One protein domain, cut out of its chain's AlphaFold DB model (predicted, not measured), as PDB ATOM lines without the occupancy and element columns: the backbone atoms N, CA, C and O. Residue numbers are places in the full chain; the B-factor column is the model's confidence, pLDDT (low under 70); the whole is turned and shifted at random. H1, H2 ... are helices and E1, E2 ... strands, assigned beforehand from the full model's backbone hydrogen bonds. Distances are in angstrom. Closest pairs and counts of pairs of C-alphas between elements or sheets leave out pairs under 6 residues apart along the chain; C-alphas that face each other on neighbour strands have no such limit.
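AT A GLANCE: This is residues 28 to 119 of the 295 residues of an uncharacterized protein of Streptomyces mesophilus (UniProt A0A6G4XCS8). A strongly twisted wall of four strands, E4 to E7, has H2 packed over E7 on one face, with H1 side by side with H2 and farther from the wall; the other face is bare. A second, small sheet, E1 to E3, begins near the wall with E3, and its hairpin of E1 and E2 reaches away to one end of the longest axis. The printed part has 92 residues, with two named helices and seven named strands in the order H1 E1 E2 E3 H2 E4 E5 E6 E7, and is mixed in class. Both sheets, ordered E4 E5 E6 E7 and E1 E2 E3, are antiparallel. The whole is compact, with a radius of gyration of the C-alphas of 12.6 A and spans of 38 by 27 by 20 A.

IN THESE COORDINATES: H1, residues 30 to 39, is 14.4 A long and begins at C-alpha 30, (-2.609, -27.787, 22.723). E1 is residues 43 to 46, 10.0 A; E2 is residues 53 to 59, 18.3 A; E3 is residues 64 to 66, 6.4 A. H2, residues 68 to 77, is 14.1 A long and begins at (9.102, -27.714, 28.230). E4, residues 86 to 93, is 20.9 A long and bends by 53 degrees at residue 90. E5 is residues 96 to 101, 16.5 A; E6 is residues 106 to 110, 13.2 A. E7, residues 115 to 118, 10.0 A, ends at (-2.448, -41.486, 31.099).

HOW THE PARTS SIT: E4 to E7 form a meander, each strand the antiparallel neighbour of the one before; N 88 and O 100 of E4 and E5 are 2.9 A apart, N 99 and O 107 of E5 and E6 2.8 A, and N 108 and O 117 of E6 and E7 2.8 A, within hydrogen-bond range. Residues 28 to 29 pair antiparallel with residues 86 to 87 of E4. H2 is on this sheet, making two layers, a helix on one face of a sheet: its height over the sheet is 8.9 A, and it lies over E7, along the strands at 19 degrees on the local plane. Their closest C-alphas are those of Thr 70 and Gly 115, 6.2 A apart. H1 and H2 touch at a shallow tilt of 25 degrees, opposite ways, the closest C-alphas being those of Cys 37 and Pro 68, 5.9 A apart. E1, E2 and E3 form a second meander, in which E2 pairs with E1 over residues 53 to 56 and with E3 over residues 57 to 59; N 43 and O 56 are 2.8 A apart, and N 59 and O 64 2.9 A. H1 only grazes this sheet, with residues 32 to 39. E3 and E5 are near each other, while E1 and E4 are apart. In H1 and H2 every O i to N i+4 pair is within hydrogen-bond range.

THE WHOLE: The C-alphas farthest apart, those of Trp 51 and Arg 103, are 38.3 A apart. The printed part has no cut, and no link is long. The mean pLDDT of the printed part is 87.0; residues 46 to 53 and 112 to 114 are under 70.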
ATOM      1  N   PHE A  28      -8.686 -25.097  26.538       94.88
ATOM      2  CA  PHE A  28      -7.630 -24.489  25.730       94.88
ATOM      3  C   PHE A  28      -7.164 -25.462  24.644       94.88
ATOM      4  O   PHE A  28      -7.410 -26.667  24.740       94.88
ATOM      5  N   ARG A  29      -6.478 -24.964  23.612       96.56
ATOM      6  CA  ARG A  29      -5.880 -25.825  22.582       96.56
ATOM      7  C   ARG A  29      -4.452 -26.192  22.952       96.56
ATOM      8  O   ARG A  29      -3.721 -25.384  23.523       96.56
ATOM      9  N   LEU A  30      -4.008 -27.383  22.554       96.25
ATOM     10  CA  LEU A  30      -2.609 -27.787  22.723       96.25
ATOM     11  C   LEU A  30      -1.633 -26.769  22.095       96.25
ATOM     12  O   LEU A  30      -0.562 -26.518  22.652       96.25
ATOM     13  N   SER A  31      -2.008 -26.151  20.974       96.31
ATOM     14  CA  SER A  31      -1.241 -25.097  20.307       96.31
ATOM     15  C   SER A  31      -1.008 -23.870  21.187       96.31
ATOM     16  O   SER A  31       0.096 -23.333  21.157       96.31
ATOM     17  N   ASP A  32      -1.967 -23.476  22.028       96.19
ATOM     18  CA  ASP A  32      -1.805 -22.350  22.955       96.19
ATOM     19  C   ASP A  32      -0.692 -22.646  23.973       96.19
ATOM     20  O   ASP A  32       0.218 -21.840  24.173       96.19
ATOM     21  N   LEU A  33      -0.697 -23.853  24.545       94.69
ATOM     22  CA  LEU A  33       0.320 -24.290  25.505       94.69
ATOM     23  C   LEU A  33       1.704 -24.469  24.852       94.69
ATOM     24  O   LEU A  33       2.731 -24.153  25.458       94.69
ATOM     25  N   LEU A  34       1.746 -24.948  23.605       95.69
ATOM     26  CA  LEU A  34       2.978 -25.019  22.814       95.69
ATOM     27  C   LEU A  34       3.544 -23.622  22.529       95.69
ATOM     28  O   LEU A  34       4.755 -23.423  22.624       95.69
ATOM     29  N   MET A  35       2.684 -22.649  22.222       95.56
ATOM     30  CA  MET A  35       3.099 -21.265  22.002       95.56
ATOM     31  C   MET A  35       3.656 -20.629  23.276       95.56
ATOM     32  O   MET A  35       4.712 -19.997  23.212       95.56
ATOM     33  N   GLU A  36       3.029 -20.835  24.438       93.88
ATOM     34  CA  GLU A  36       3.594 -20.381  25.719       93.88
ATOM     35  C   GLU A  36       4.968 -21.008  25.981       93.88
ATOM     36  O   GLU A  36       5.911 -20.304  26.331       93.88
ATOM     37  N   CYS A  37       5.119 -22.310  25.718       91.81
ATOM     38  CA  CYS A  37       6.392 -23.015  25.877       91.81
ATOM     39  C   CYS A  37       7.526 -22.427  25.016       91.81
ATOM     40  O   CYS A  37       8.698 -22.517  25.392       91.81
ATOM     41  N   LEU A  38       7.199 -21.857  23.853       91.44
ATOM     42  CA  LEU A  38       8.167 -21.248  22.938       91.44
ATOM     43  C   LEU A  38       8.449 -19.774  23.248       91.44
ATOM     44  O   LEU A  38       9.524 -19.282  22.903       91.44
ATOM     45  N   THR A  39       7.492 -19.063  23.847       91.00
ATOM     46  CA  THR A  39       7.528 -17.596  23.954       91.00
ATOM     47  C   THR A  39       7.749 -17.083  25.372       91.00
ATOM     48  O   THR A  39       8.314 -15.999  25.532       91.00
ATOM     49  N   HIS A  40       7.341 -17.825  26.405       88.44
ATOM     50  CA  HIS A  40       7.506 -17.385  27.785       88.44
ATOM     51  C   HIS A  40       8.965 -17.495  28.245       88.44
ATOM     52  O   HIS A  40       9.679 -18.437  27.881       88.44
ATOM     53  N   PRO A  41       9.434 -16.533  29.062       81.50
ATOM     54  CA  PRO A  41      10.785 -16.565  29.593       81.50
ATOM     55  C   PRO A  41      10.973 -17.799  30.477       81.50
ATOM     56  O   PRO A  41      10.120 -18.131  31.302       81.50
ATOM     57  N   ARG A  42      12.122 -18.461  30.324       84.81
ATOM     58  CA  ARG A  42      12.482 -19.594  31.174       84.81
ATOM     59  C   ARG A  42      12.888 -19.104  32.555       84.81
ATOM     60  O   ARG A  42      13.703 -18.194  32.694       84.81
ATOM     61  N   ILE A  43      12.343 -19.757  33.566       80.88
ATOM     62  CA  ILE A  43      12.622 -19.526  34.971       80.88
ATOM     63  C   ILE A  43      13.272 -20.803  35.496       80.88
ATOM     64  O   ILE A  43      12.695 -21.886  35.406       80.88
ATOM     65  N   SER A  44      14.490 -20.679  36.023       77.38
ATOM     66  CA  SER A  44      15.110 -21.754  36.793       77.38
ATOM     67  C   SER A  44      14.606 -21.681  38.225       77.38
ATOM     68  O   SER A  44      14.718 -20.620  38.845       77.38
ATOM     69  N   TRP A  45      14.116 -22.788  38.768       73.50
ATOM     70  CA  TRP A  45      13.834 -22.890  40.195       73.50
ATOM     71  C   TRP A  45      14.744 -23.928  40.847       73.50
ATOM     72  O   TRP A  45      15.114 -24.937  40.238       73.50
ATOM     73  N   GLU A  46      15.141 -23.630  42.079       63.44
ATOM     74  CA  GLU A  46      15.787 -24.588  42.968       63.44
ATOM     75  C   GLU A  46      14.658 -25.345  43.662       63.44
ATOM     76  O   GLU A  46      13.802 -24.744  44.309       63.44
ATOM     77  N   ASP A  47      14.590 -26.648  43.417       60.09
ATOM     78  CA  ASP A  47      13.712 -27.531  44.172       60.09
ATOM     79  C   ASP A  47      14.457 -27.906  45.457       60.09
ATOM     80  O   ASP A  47      15.590 -28.388  45.370       60.09
ATOM     81  N   GLU A  48      13.859 -27.648  46.625       56.69
ATOM     82  CA  GLU A  48      14.480 -27.908  47.936       56.69
ATOM     83  C   GLU A  48      14.889 -29.386  48.093       56.69
ATOM     84  O   GLU A  48      15.829 -29.687  48.830       56.69
ATOM     85  N   ASP A  49      14.260 -30.283  47.322       57.72
ATOM     86  CA  ASP A  49      14.455 -31.732  47.379       57.72
ATOM     87  C   ASP A  49      15.235 -32.330  46.183       57.72
ATOM     88  O   ASP A  49      15.418 -33.552  46.117       57.72
ATOM     89  N   SER A  50      15.727 -31.524  45.226       54.50
ATOM     90  CA  SER A  50      16.413 -32.039  44.023       54.50
ATOM     91  C   SER A  50      17.850 -31.520  43.845       54.50
ATOM     92  O   SER A  50      18.159 -30.353  44.056       54.50
ATOM     93  N   TRP A  51      18.750 -32.395  43.380       52.91
ATOM     94  CA  TRP A  51      20.165 -32.090  43.108       52.91
ATOM     95  C   TRP A  51      20.402 -31.269  41.816       52.91
ATOM     96  O   TRP A  51      21.503 -31.305  41.262       52.91
ATOM     97  N   GLY A  52      19.399 -30.555  41.288       57.66
ATOM     98  CA  GLY A  52      19.523 -29.833  40.019       57.66
ATOM     99  C   GLY A  52      18.505 -28.711  39.816       57.66
ATOM    100  O   GLY A  52      17.417 -28.711  40.381       57.66
ATOM    101  N   ARG A  53      18.861 -27.733  38.974       65.50
ATOM    102  CA  ARG A  53      17.934 -26.683  38.526       65.50
ATOM    103  C   ARG A  53      17.020 -27.243  37.447       65.50
ATOM    104  O   ARG A  53      17.509 -27.727  36.426       65.50
ATOM    105  N   VAL A  54      15.714 -27.122  37.648       73.06
ATOM    106  CA  VAL A  54      14.724 -27.428  36.612       73.06
ATOM    107  C   VAL A  54      14.323 -26.119  35.936       73.06
ATOM    108  O   VAL A  54      13.957 -25.149  36.601       73.06
ATOM    109  N   GLU A  55      14.435 -26.073  34.609       84.56
ATOM    110  CA  GLU A  55      13.939 -24.953  33.808       84.56
ATOM    111  C   GLU A  55      12.463 -25.167  33.461       84.56
ATOM    112  O   GLU A  55      12.079 -26.206  32.912       84.56
ATOM    113  N   GLY A  56      11.641 -24.150  33.696       88.25
ATOM    114  CA  GLY A  56      10.283 -24.111  33.171       88.25
ATOM    115  C   GLY A  56       9.754 -22.699  33.005       88.25
ATOM    116  O   GLY A  56      10.529 -21.752  32.924       88.25
ATOM    117  N   PHE A  57       8.441 -22.557  32.899       90.62
ATOM    118  CA  PHE A  57       7.772 -21.274  32.698       90.62
ATOM    119  C   PHE A  57       6.420 -21.264  33.416       90.62
ATOM    120  O   PHE A  57       5.827 -22.320  33.661       90.62
ATOM    121  N   ASP A  58       5.937 -20.073  33.766       90.75
ATOM    122  CA  ASP A  58       4.578 -19.890  34.269       90.75
ATOM    123  C   ASP A  58       3.612 -19.926  33.071       90.75
ATOM    124  O   ASP A  58       3.654 -19.063  32.190       90.75
ATOM    125  N   SER A  59       2.776 -20.962  33.004       91.75
ATOM    126  CA  SER A  59       1.743 -21.112  31.979       91.75
ATOM    127  C   SER A  59       0.479 -20.372  32.397       91.75
ATOM    128  O   SER A  59      -0.013 -20.569  33.513       91.75
ATOM    129  N   THR A  60      -0.071 -19.543  31.504       90.88
ATOM    130  CA  THR A  60      -1.329 -18.832  31.774       90.88
ATOM    131  C   THR A  60      -2.532 -19.732  31.533       90.88
ATOM    132  O   THR A  60      -3.474 -19.685  32.325       90.88
ATOM    133  N   VAL A  61      -2.473 -20.623  30.533       91.25
ATOM    134  CA  VAL A  61      -3.541 -21.609  30.281       91.25
ATOM    135  C   VAL A  61      -3.663 -22.647  31.394       91.25
ATOM    136  O   VAL A  61      -4.775 -22.963  31.808       91.25
ATOM    137  N   LEU A  62      -2.545 -23.139  31.939       90.19
ATOM    138  CA  LEU A  62      -2.569 -24.080  33.070       90.19
ATOM    139  C   LEU A  62      -2.598 -23.386  34.440       90.19
ATOM    140  O   LEU A  62      -2.734 -24.064  35.460       90.19
ATOM    141  N   GLN A  63      -2.432 -22.057  34.466       89.19
ATOM    142  CA  GLN A  63      -2.287 -21.224  35.669       89.19
ATOM    143  C   GLN A  63      -1.220 -21.741  36.647       89.19
ATOM    144  O   GLN A  63      -1.349 -21.612  37.867       89.19
ATOM    145  N   ARG A  64      -0.178 -22.391  36.119       87.88
ATOM    146  CA  ARG A  64       0.819 -23.138  36.893       87.88
ATOM    147  C   ARG A  64       2.156 -23.190  36.180       87.88
ATOM    148  O   ARG A  64       2.255 -22.975  34.975       87.88
ATOM    149  N   ARG A  65       3.186 -23.550  36.940       87.50
ATOM    150  CA  ARG A  65       4.515 -23.831  36.401       87.50
ATOM    151  C   ARG A  65       4.539 -25.163  35.678       87.50
ATOM    152  O   ARG A  65       4.080 -26.176  36.207       87.50
ATOM    153  N   VAL A  66       5.135 -25.155  34.497       89.62
ATOM    154  CA  VAL A  66       5.330 -26.339  33.661       89.62
ATOM    155  C   VAL A  66       6.713 -26.312  33.038       89.62
ATOM    156  O   VAL A  66       7.313 -25.256  32.839       89.62
ATOM    157  N   THR A  67       7.231 -27.497  32.733       89.94
ATOM    158  CA  THR A  67       8.508 -27.642  32.033       89.94
ATOM    159  C   THR A  67       8.269 -27.869  30.542       89.94
ATOM    160  O   THR A  67       7.295 -28.540  30.182       89.94
ATOM    161  N   PRO A  68       9.169 -27.401  29.656       89.56
ATOM    162  CA  PRO A  68       9.102 -27.714  28.230       89.56
ATOM    163  C   PRO A  68       9.016 -29.217  27.953       89.56
ATOM    164  O   PRO A  68       8.270 -29.640  27.077       89.56
ATOM    165  N   GLY A  69       9.717 -30.035  28.749       88.94
ATOM    166  CA  GLY A  69       9.634 -31.495  28.670       88.94
ATOM    167  C   GLY A  69       8.207 -32.015  28.859       88.94
ATOM    168  O   GLY A  69       7.745 -32.804  28.044       88.94
ATOM    169  N   THR A  70       7.473 -31.501  29.852       91.38
ATOM    170  CA  THR A  70       6.063 -31.872  30.087       91.38
ATOM    171  C   THR A  70       5.189 -31.547  28.875       91.38
ATOM    172  O   THR A  70       4.389 -32.375  28.442       91.38
ATOM    173  N   VAL A  71       5.352 -30.347  28.304       92.88
ATOM    174  CA  VAL A  71       4.556 -29.889  27.155       92.88
ATOM    175  C   VAL A  71       4.862 -30.721  25.909       92.88
ATOM    176  O   VAL A  71       3.945 -31.144  25.207       92.88
ATOM    177  N   LEU A  72       6.138 -31.016  25.655       92.00
ATOM    178  CA  LEU A  72       6.555 -31.859  24.534       92.00
ATOM    179  C   LEU A  72       6.087 -33.309  24.697       92.00
ATOM    180  O   LEU A  72       5.637 -33.914  23.726       92.00
ATOM    181  N   SER A  73       6.139 -33.863  25.909       92.50
ATOM    182  CA  SER A  73       5.600 -35.194  26.202       92.50
ATOM    183  C   SER A  73       4.085 -35.252  26.006       92.50
ATOM    184  O   SER A  73       3.587 -36.224  25.440       92.50
ATOM    185  N   LEU A  74       3.354 -34.204  26.401       94.19
ATOM    186  CA  LEU A  74       1.920 -34.083  26.132       94.19
ATOM    187  C   LEU A  74       1.643 -34.026  24.624       94.19
ATOM    188  O   LEU A  74       0.788 -34.759  24.133       94.19
ATOM    189  N   ALA A  75       2.397 -33.218  23.877       94.31
ATOM    190  CA  ALA A  75       2.256 -33.136  22.427       94.31
ATOM    191  C   ALA A  75       2.574 -34.468  21.731       94.31
ATOM    192  O   ALA A  75       1.863 -34.865  20.812       94.31
ATOM    193  N   GLY A  76       3.590 -35.196  22.205       93.75
ATOM    194  CA  GLY A  76       3.891 -36.549  21.739       93.75
ATOM    195  C   GLY A  76       2.756 -37.534  22.031       93.75
ATOM    196  O   GLY A  76       2.378 -38.320  21.162       93.75
ATOM    197  N   LEU A  77       2.157 -37.463  23.225       92.50
ATOM    198  CA  LEU A  77       1.005 -38.291  23.584       92.50
ATOM    199  C   LEU A  77      -0.194 -38.006  22.664       92.50
ATOM    200  O   LEU A  77      -0.863 -38.942  22.222       92.50
ATOM    201  N   LEU A  78      -0.426 -36.737  22.332       94.12
ATOM    202  CA  LEU A  78      -1.538 -36.260  21.507       94.12
ATOM    203  C   LEU A  78      -1.195 -36.132  20.016       94.12
ATOM    204  O   LEU A  78      -1.945 -35.516  19.266       94.12
ATOM    205  N   ALA A  79      -0.103 -36.743  19.548       93.31
ATOM    206  CA  ALA A  79       0.375 -36.565  18.174       93.31
ATOM    207  C   ALA A  79      -0.672 -36.920  17.099       93.31
ATOM    208  O   ALA A  79      -0.695 -36.302  16.040       93.31
ATOM    209  N   LEU A  80      -1.552 -37.890  17.378       89.19
ATOM    210  CA  LEU A  80      -2.646 -38.280  16.477       89.19
ATOM    211  C   LEU A  80      -3.819 -37.289  16.465       89.19
ATOM    212  O   LEU A  80      -4.570 -37.255  15.494       89.19
ATOM    213  N   GLU A  81      -4.008 -36.528  17.542       91.56
ATOM    214  CA  GLU A  81      -5.038 -35.486  17.645       91.56
ATOM    215  C   GLU A  81      -4.525 -34.155  17.072       91.56
ATOM    216  O   GLU A  81      -5.297 -33.365  16.537       91.56
ATOM    217  N   GLY A  82      -3.206 -33.953  17.100       92.38
ATOM    218  CA  GLY A  82      -2.542 -32.793  16.522       92.38
ATOM    219  C   GLY A  82      -2.549 -31.565  17.442       92.38
ATOM    220  O   GLY A  82      -3.044 -31.612  18.568       92.38
ATOM    221  N   PRO A  83      -1.971 -30.440  16.984       92.50
ATOM    222  CA  PRO A  83      -1.831 -29.224  17.790       92.50
ATOM    223  C   PRO A  83      -3.166 -28.522  18.079       92.50
ATOM    224  O   PRO A  83      -3.239 -27.727  19.010       92.50
ATOM    225  N   ASP A  84      -4.220 -28.811  17.318       94.69
ATOM    226  CA  ASP A  84      -5.554 -28.239  17.530       94.69
ATOM    227  C   ASP A  84      -6.400 -29.025  18.544       94.69
ATOM    228  O   ASP A  84      -7.549 -28.656  18.776       94.69
ATOM    229  N   ALA A  85      -5.848 -30.077  19.162       95.12
ATOM    230  CA  ALA A  85      -6.531 -30.854  20.191       95.12
ATOM    231  C   ALA A  85      -7.023 -29.949  21.333       95.12
ATOM    232  O   ALA A  85      -6.227 -29.239  21.960       95.12
ATOM    233  N   GLU A  86      -8.329 -29.987  21.605       96.25
ATOM    234  CA  GLU A  86      -8.940 -29.257  22.713       96.25
ATOM    235  C   GLU A  86      -8.789 -30.044  24.021       96.25
ATOM    236  O   GLU A  86      -9.066 -31.245  24.113       96.25
ATOM    237  N   LEU A  87      -8.311 -29.340  25.044       96.12
ATOM    238  CA  LEU A  87      -8.009 -29.858  26.368       96.12
ATOM    239  C   LEU A  87      -8.802 -29.076  27.402       96.12
ATOM    240  O   LEU A  87      -8.847 -27.848  27.373       96.12
ATOM    241  N   SER A  88      -9.385 -29.787  28.360       95.19
ATOM    242  CA  SER A  88     -10.043 -29.194  29.520       95.19
ATOM    243  C   SER A  88      -9.297 -29.552  30.797       95.19
ATOM    244  O   SER A  88      -8.839 -30.684  30.962       95.19
ATOM    245  N   VAL A  89      -9.164 -28.598  31.717       93.94
ATOM    246  CA  VAL A  89      -8.631 -28.879  33.054       93.94
ATOM    247  C   VAL A  89      -9.736 -29.512  33.898       93.94
ATOM    248  O   VAL A  89     -10.750 -28.877  34.188       93.94
ATOM    249  N   GLU A  90      -9.537 -30.765  34.300       93.00
ATOM    250  CA  GLU A  90     -10.460 -31.480  35.189       93.00
ATOM    251  C   GLU A  90     -10.148 -31.204  36.659       93.00
ATOM    252  O   GLU A  90     -11.057 -30.958  37.450       93.00
ATOM    253  N   SER A  91      -8.868 -31.239  37.032       90.94
ATOM    254  CA  SER A  91      -8.424 -30.985  38.403       90.94
ATOM    255  C   SER A  91      -6.991 -30.469  38.424       90.94
ATOM    256  O   SER A  91      -6.168 -30.903  37.621       90.94
ATOM    257  N   ALA A  92      -6.660 -29.613  39.385       90.25
ATOM    258  CA  ALA A  92      -5.294 -29.152  39.603       90.25
ATOM    259  C   ALA A  92      -4.992 -29.098  41.105       90.25
ATOM    260  O   ALA A  92      -5.687 -28.416  41.856       90.25
ATOM    261  N   ASP A  93      -3.942 -29.788  41.535       86.81
ATOM    262  CA  ASP A  93      -3.520 -29.900  42.935       86.81
ATOM    263  C   ASP A  93      -2.000 -29.689  43.061       86.81
ATOM    264  O   ASP A  93      -1.310 -29.415  42.079       86.81
ATOM    265  N   ASN A  94      -1.444 -29.764  44.269       81.69
ATOM    266  CA  ASN A  94      -0.012 -29.512  44.492       81.69
ATOM    267  C   ASN A  94       0.915 -30.515  43.782       81.69
ATOM    268  O   ASN A  94       2.081 -30.210  43.562       81.69
ATOM    269  N   HIS A  95       0.401 -31.678  43.395       81.44
ATOM    270  CA  HIS A  95       1.137 -32.747  42.732       81.44
ATOM    271  C   HIS A  95       0.963 -32.742  41.207       81.44
ATOM    272  O   HIS A  95       1.534 -33.603  40.536       81.44
ATOM    273  N   GLY A  96       0.147 -31.848  40.637       88.06
ATOM    274  CA  GLY A  96      -0.005 -31.752  39.188       88.06
ATOM    275  C   GLY A  96      -1.359 -31.280  38.675       88.06
ATOM    276  O   GLY A  96      -2.212 -30.791  39.416       88.06
ATOM    277  N   VAL A  97      -1.533 -31.426  37.361       92.19
ATOM    278  CA  VAL A  97      -2.733 -31.020  36.618       92.19
ATOM    279  C   VAL A  97      -3.273 -32.210  35.846       92.19
ATOM    280  O   VAL A  97      -2.534 -32.876  35.127       92.19
ATOM    281  N   THR A  98      -4.563 -32.470  35.988       94.06
ATOM    282  CA  THR A  98      -5.285 -33.470  35.208       94.06
ATOM    283  C   THR A  98      -6.039 -32.773  34.087       94.06
ATOM    284  O   THR A  98      -6.857 -31.883  34.333       94.06
ATOM    285  N   LEU A  99      -5.746 -33.188  32.863       94.81
ATOM    286  CA  LEU A  99      -6.355 -32.725  31.629       94.81
ATOM    287  C   LEU A  99      -7.256 -33.811  31.050       94.81
ATOM    288  O   LEU A  99      -6.982 -34.999  31.214       94.81
ATOM    289  N   VAL A 100      -8.294 -33.399  30.333       94.56
ATOM    290  CA  VAL A 100      -9.202 -34.294  29.612       94.56
ATOM    291  C   VAL A 100      -9.348 -33.798  28.185       94.56
ATOM    292  O   VAL A 100      -9.669 -32.625  27.977       94.56
ATOM    293  N   THR A 101      -9.098 -34.682  27.220       93.56
ATOM    294  CA  THR A 101      -9.302 -34.399  25.790       93.56
ATOM    295  C   THR A 101     -10.777 -34.523  25.406       93.56
ATOM    296  O   THR A 101     -11.571 -35.131  26.128       93.56
ATOM    297  N   GLU A 102     -11.158 -34.031  24.225       88.31
ATOM    298  CA  GLU A 102     -12.509 -34.241  23.672       88.31
ATOM    299  C   GLU A 102     -12.901 -35.727  23.602       88.31
ATOM    300  O   GLU A 102     -14.047 -36.099  23.864       88.31
ATOM    301  N   ARG A 103     -11.921 -36.593  23.311       85.94
ATOM    302  CA  ARG A 103     -12.077 -38.055  23.252       85.94
ATOM    303  C   ARG A 103     -12.091 -38.725  24.629       85.94
ATOM    304  O   ARG A 103     -11.951 -39.939  24.706       85.94
ATOM    305  N   GLN A 104     -12.254 -37.951  25.703       88.69
ATOM    306  CA  GLN A 104     -12.284 -38.416  27.093       88.69
ATOM    307  C   GLN A 104     -10.971 -39.061  27.570       88.69
ATOM    308  O   GLN A 104     -10.957 -39.776  28.570       88.69
ATOM    309  N   LEU A 105      -9.843 -38.792  26.900       92.31
ATOM    310  CA  LEU A 105      -8.541 -39.254  27.374       92.31
ATOM    311  C   LEU A 105      -8.117 -38.408  28.575       92.31
ATOM    312  O   LEU A 105      -7.918 -37.200  28.443       92.31
ATOM    313  N   ARG A 106      -7.955 -39.046  29.736       95.31
ATOM    314  CA  ARG A 106      -7.544 -38.386  30.980       95.31
ATOM    315  C   ARG A 106      -6.026 -38.445  31.123       95.31
ATOM    316  O   ARG A 106      -5.430 -39.518  31.067       95.31
ATOM    317  N   ILE A 107      -5.381 -37.296  31.290       95.38
ATOM    318  CA  ILE A 107      -3.921 -37.154  31.267       95.38
ATOM    319  C   ILE A 107      -3.476 -36.388  32.501       95.38
ATOM    320  O   ILE A 107      -3.943 -35.284  32.758       95.38
ATOM    321  N   ARG A 108      -2.530 -36.943  33.251       94.81
ATOM    322  CA  ARG A 108      -1.890 -36.278  34.379       94.81
ATOM    323  C   ARG A 108      -0.555 -35.685  33.956       94.81
ATOM    324  O   ARG A 108       0.329 -36.407  33.502       94.81
ATOM    325  N   LEU A 109      -0.403 -34.388  34.182       93.31
ATOM    326  CA  LEU A 109       0.863 -33.675  34.140       93.31
ATOM    327  C   LEU A 109       1.410 -33.569  35.566       93.31
ATOM    328  O   LEU A 109       0.727 -33.029  36.437       93.31
ATOM    329  N   THR A 110       2.629 -34.048  35.807       88.00
ATOM    330  CA  THR A 110       3.330 -33.956  37.102       88.00
ATOM    331  C   THR A 110       4.575 -33.060  37.005       88.00
ATOM    332  O   THR A 110       5.711 -33.543  36.962       88.00
ATOM    333  N   PRO A 111       4.403 -31.724  36.956       73.38
ATOM    334  CA  PRO A 111       5.510 -30.796  37.165       73.38
ATOM    335  C   PRO A 111       6.024 -30.881  38.621       73.38
ATOM    336  O   PRO A 111       5.247 -31.219  39.514       73.38
ATOM    337  N   PRO A 112       7.306 -30.571  38.898       66.31
ATOM    338  CA  PRO A 112       8.354 -30.160  37.956       66.31
ATOM    339  C   PRO A 112       9.032 -31.326  37.213       66.31
ATOM    340  O   PRO A 112       9.769 -31.092  36.259       66.31
ATOM    341  N   TRP A 113       8.768 -32.575  37.599       67.38
ATOM    342  CA  TRP A 113       9.505 -33.767  37.155       67.38
ATOM    343  C   TRP A 113       9.292 -34.169  35.690       67.38
ATOM    344  O   TRP A 113       9.900 -35.128  35.221       67.38
ATOM    345  N   GLY A 114       8.448 -33.450  34.946       67.25
ATOM    346  CA  GLY A 114       8.261 -33.695  33.517       67.25
ATOM    347  C   GLY A 114       7.374 -34.894  33.192       67.25
ATOM    348  O   GLY A 114       7.348 -35.326  32.042       67.25
ATOM    349  N   GLY A 115       6.677 -35.465  34.179       81.75
ATOM    350  CA  GLY A 115       5.878 -36.664  33.965       81.75
ATOM    351  C   GLY A 115       4.572 -36.358  33.237       81.75
ATOM    352  O   GLY A 115       3.816 -35.468  33.626       81.75
ATOM    353  N   VAL A 116       4.298 -37.133  32.189       91.81
ATOM    354  CA  VAL A 116       2.987 -37.202  31.539       91.81
ATOM    355  C   VAL A 116       2.514 -38.644  31.630       91.81
ATOM    356  O   VAL A 116       3.152 -39.546  31.088       91.81
ATOM    357  N   GLY A 117       1.422 -38.864  32.355       92.31
ATOM    358  CA  GLY A 117       0.824 -40.180  32.558       92.31
ATOM    359  C   GLY A 117      -0.616 -40.200  32.077       92.31
ATOM    360  O   GLY A 117      -1.339 -39.223  32.245       92.31
ATOM    361  N   VAL A 118      -1.047 -41.311  31.488       94.56
ATOM    362  CA  VAL A 118      -2.448 -41.486  31.099       94.56
ATOM    363  C   VAL A 118      -3.196 -42.153  32.252       94.56
ATOM    364  O   VAL A 118      -2.758 -43.178  32.780       94.56
ATOM    365  N   LEU A 119      -4.294 -41.540  32.674       95.50
ATOM    366  CA  LEU A 119      -5.104 -41.988  33.801       95.50
ATOM    367  C   LEU A 119      -6.255 -42.872  33.336       95.50
ATOM    368  O   LEU A 119      -6.690 -42.801  32.191       95.50
TER     369      LEU A 119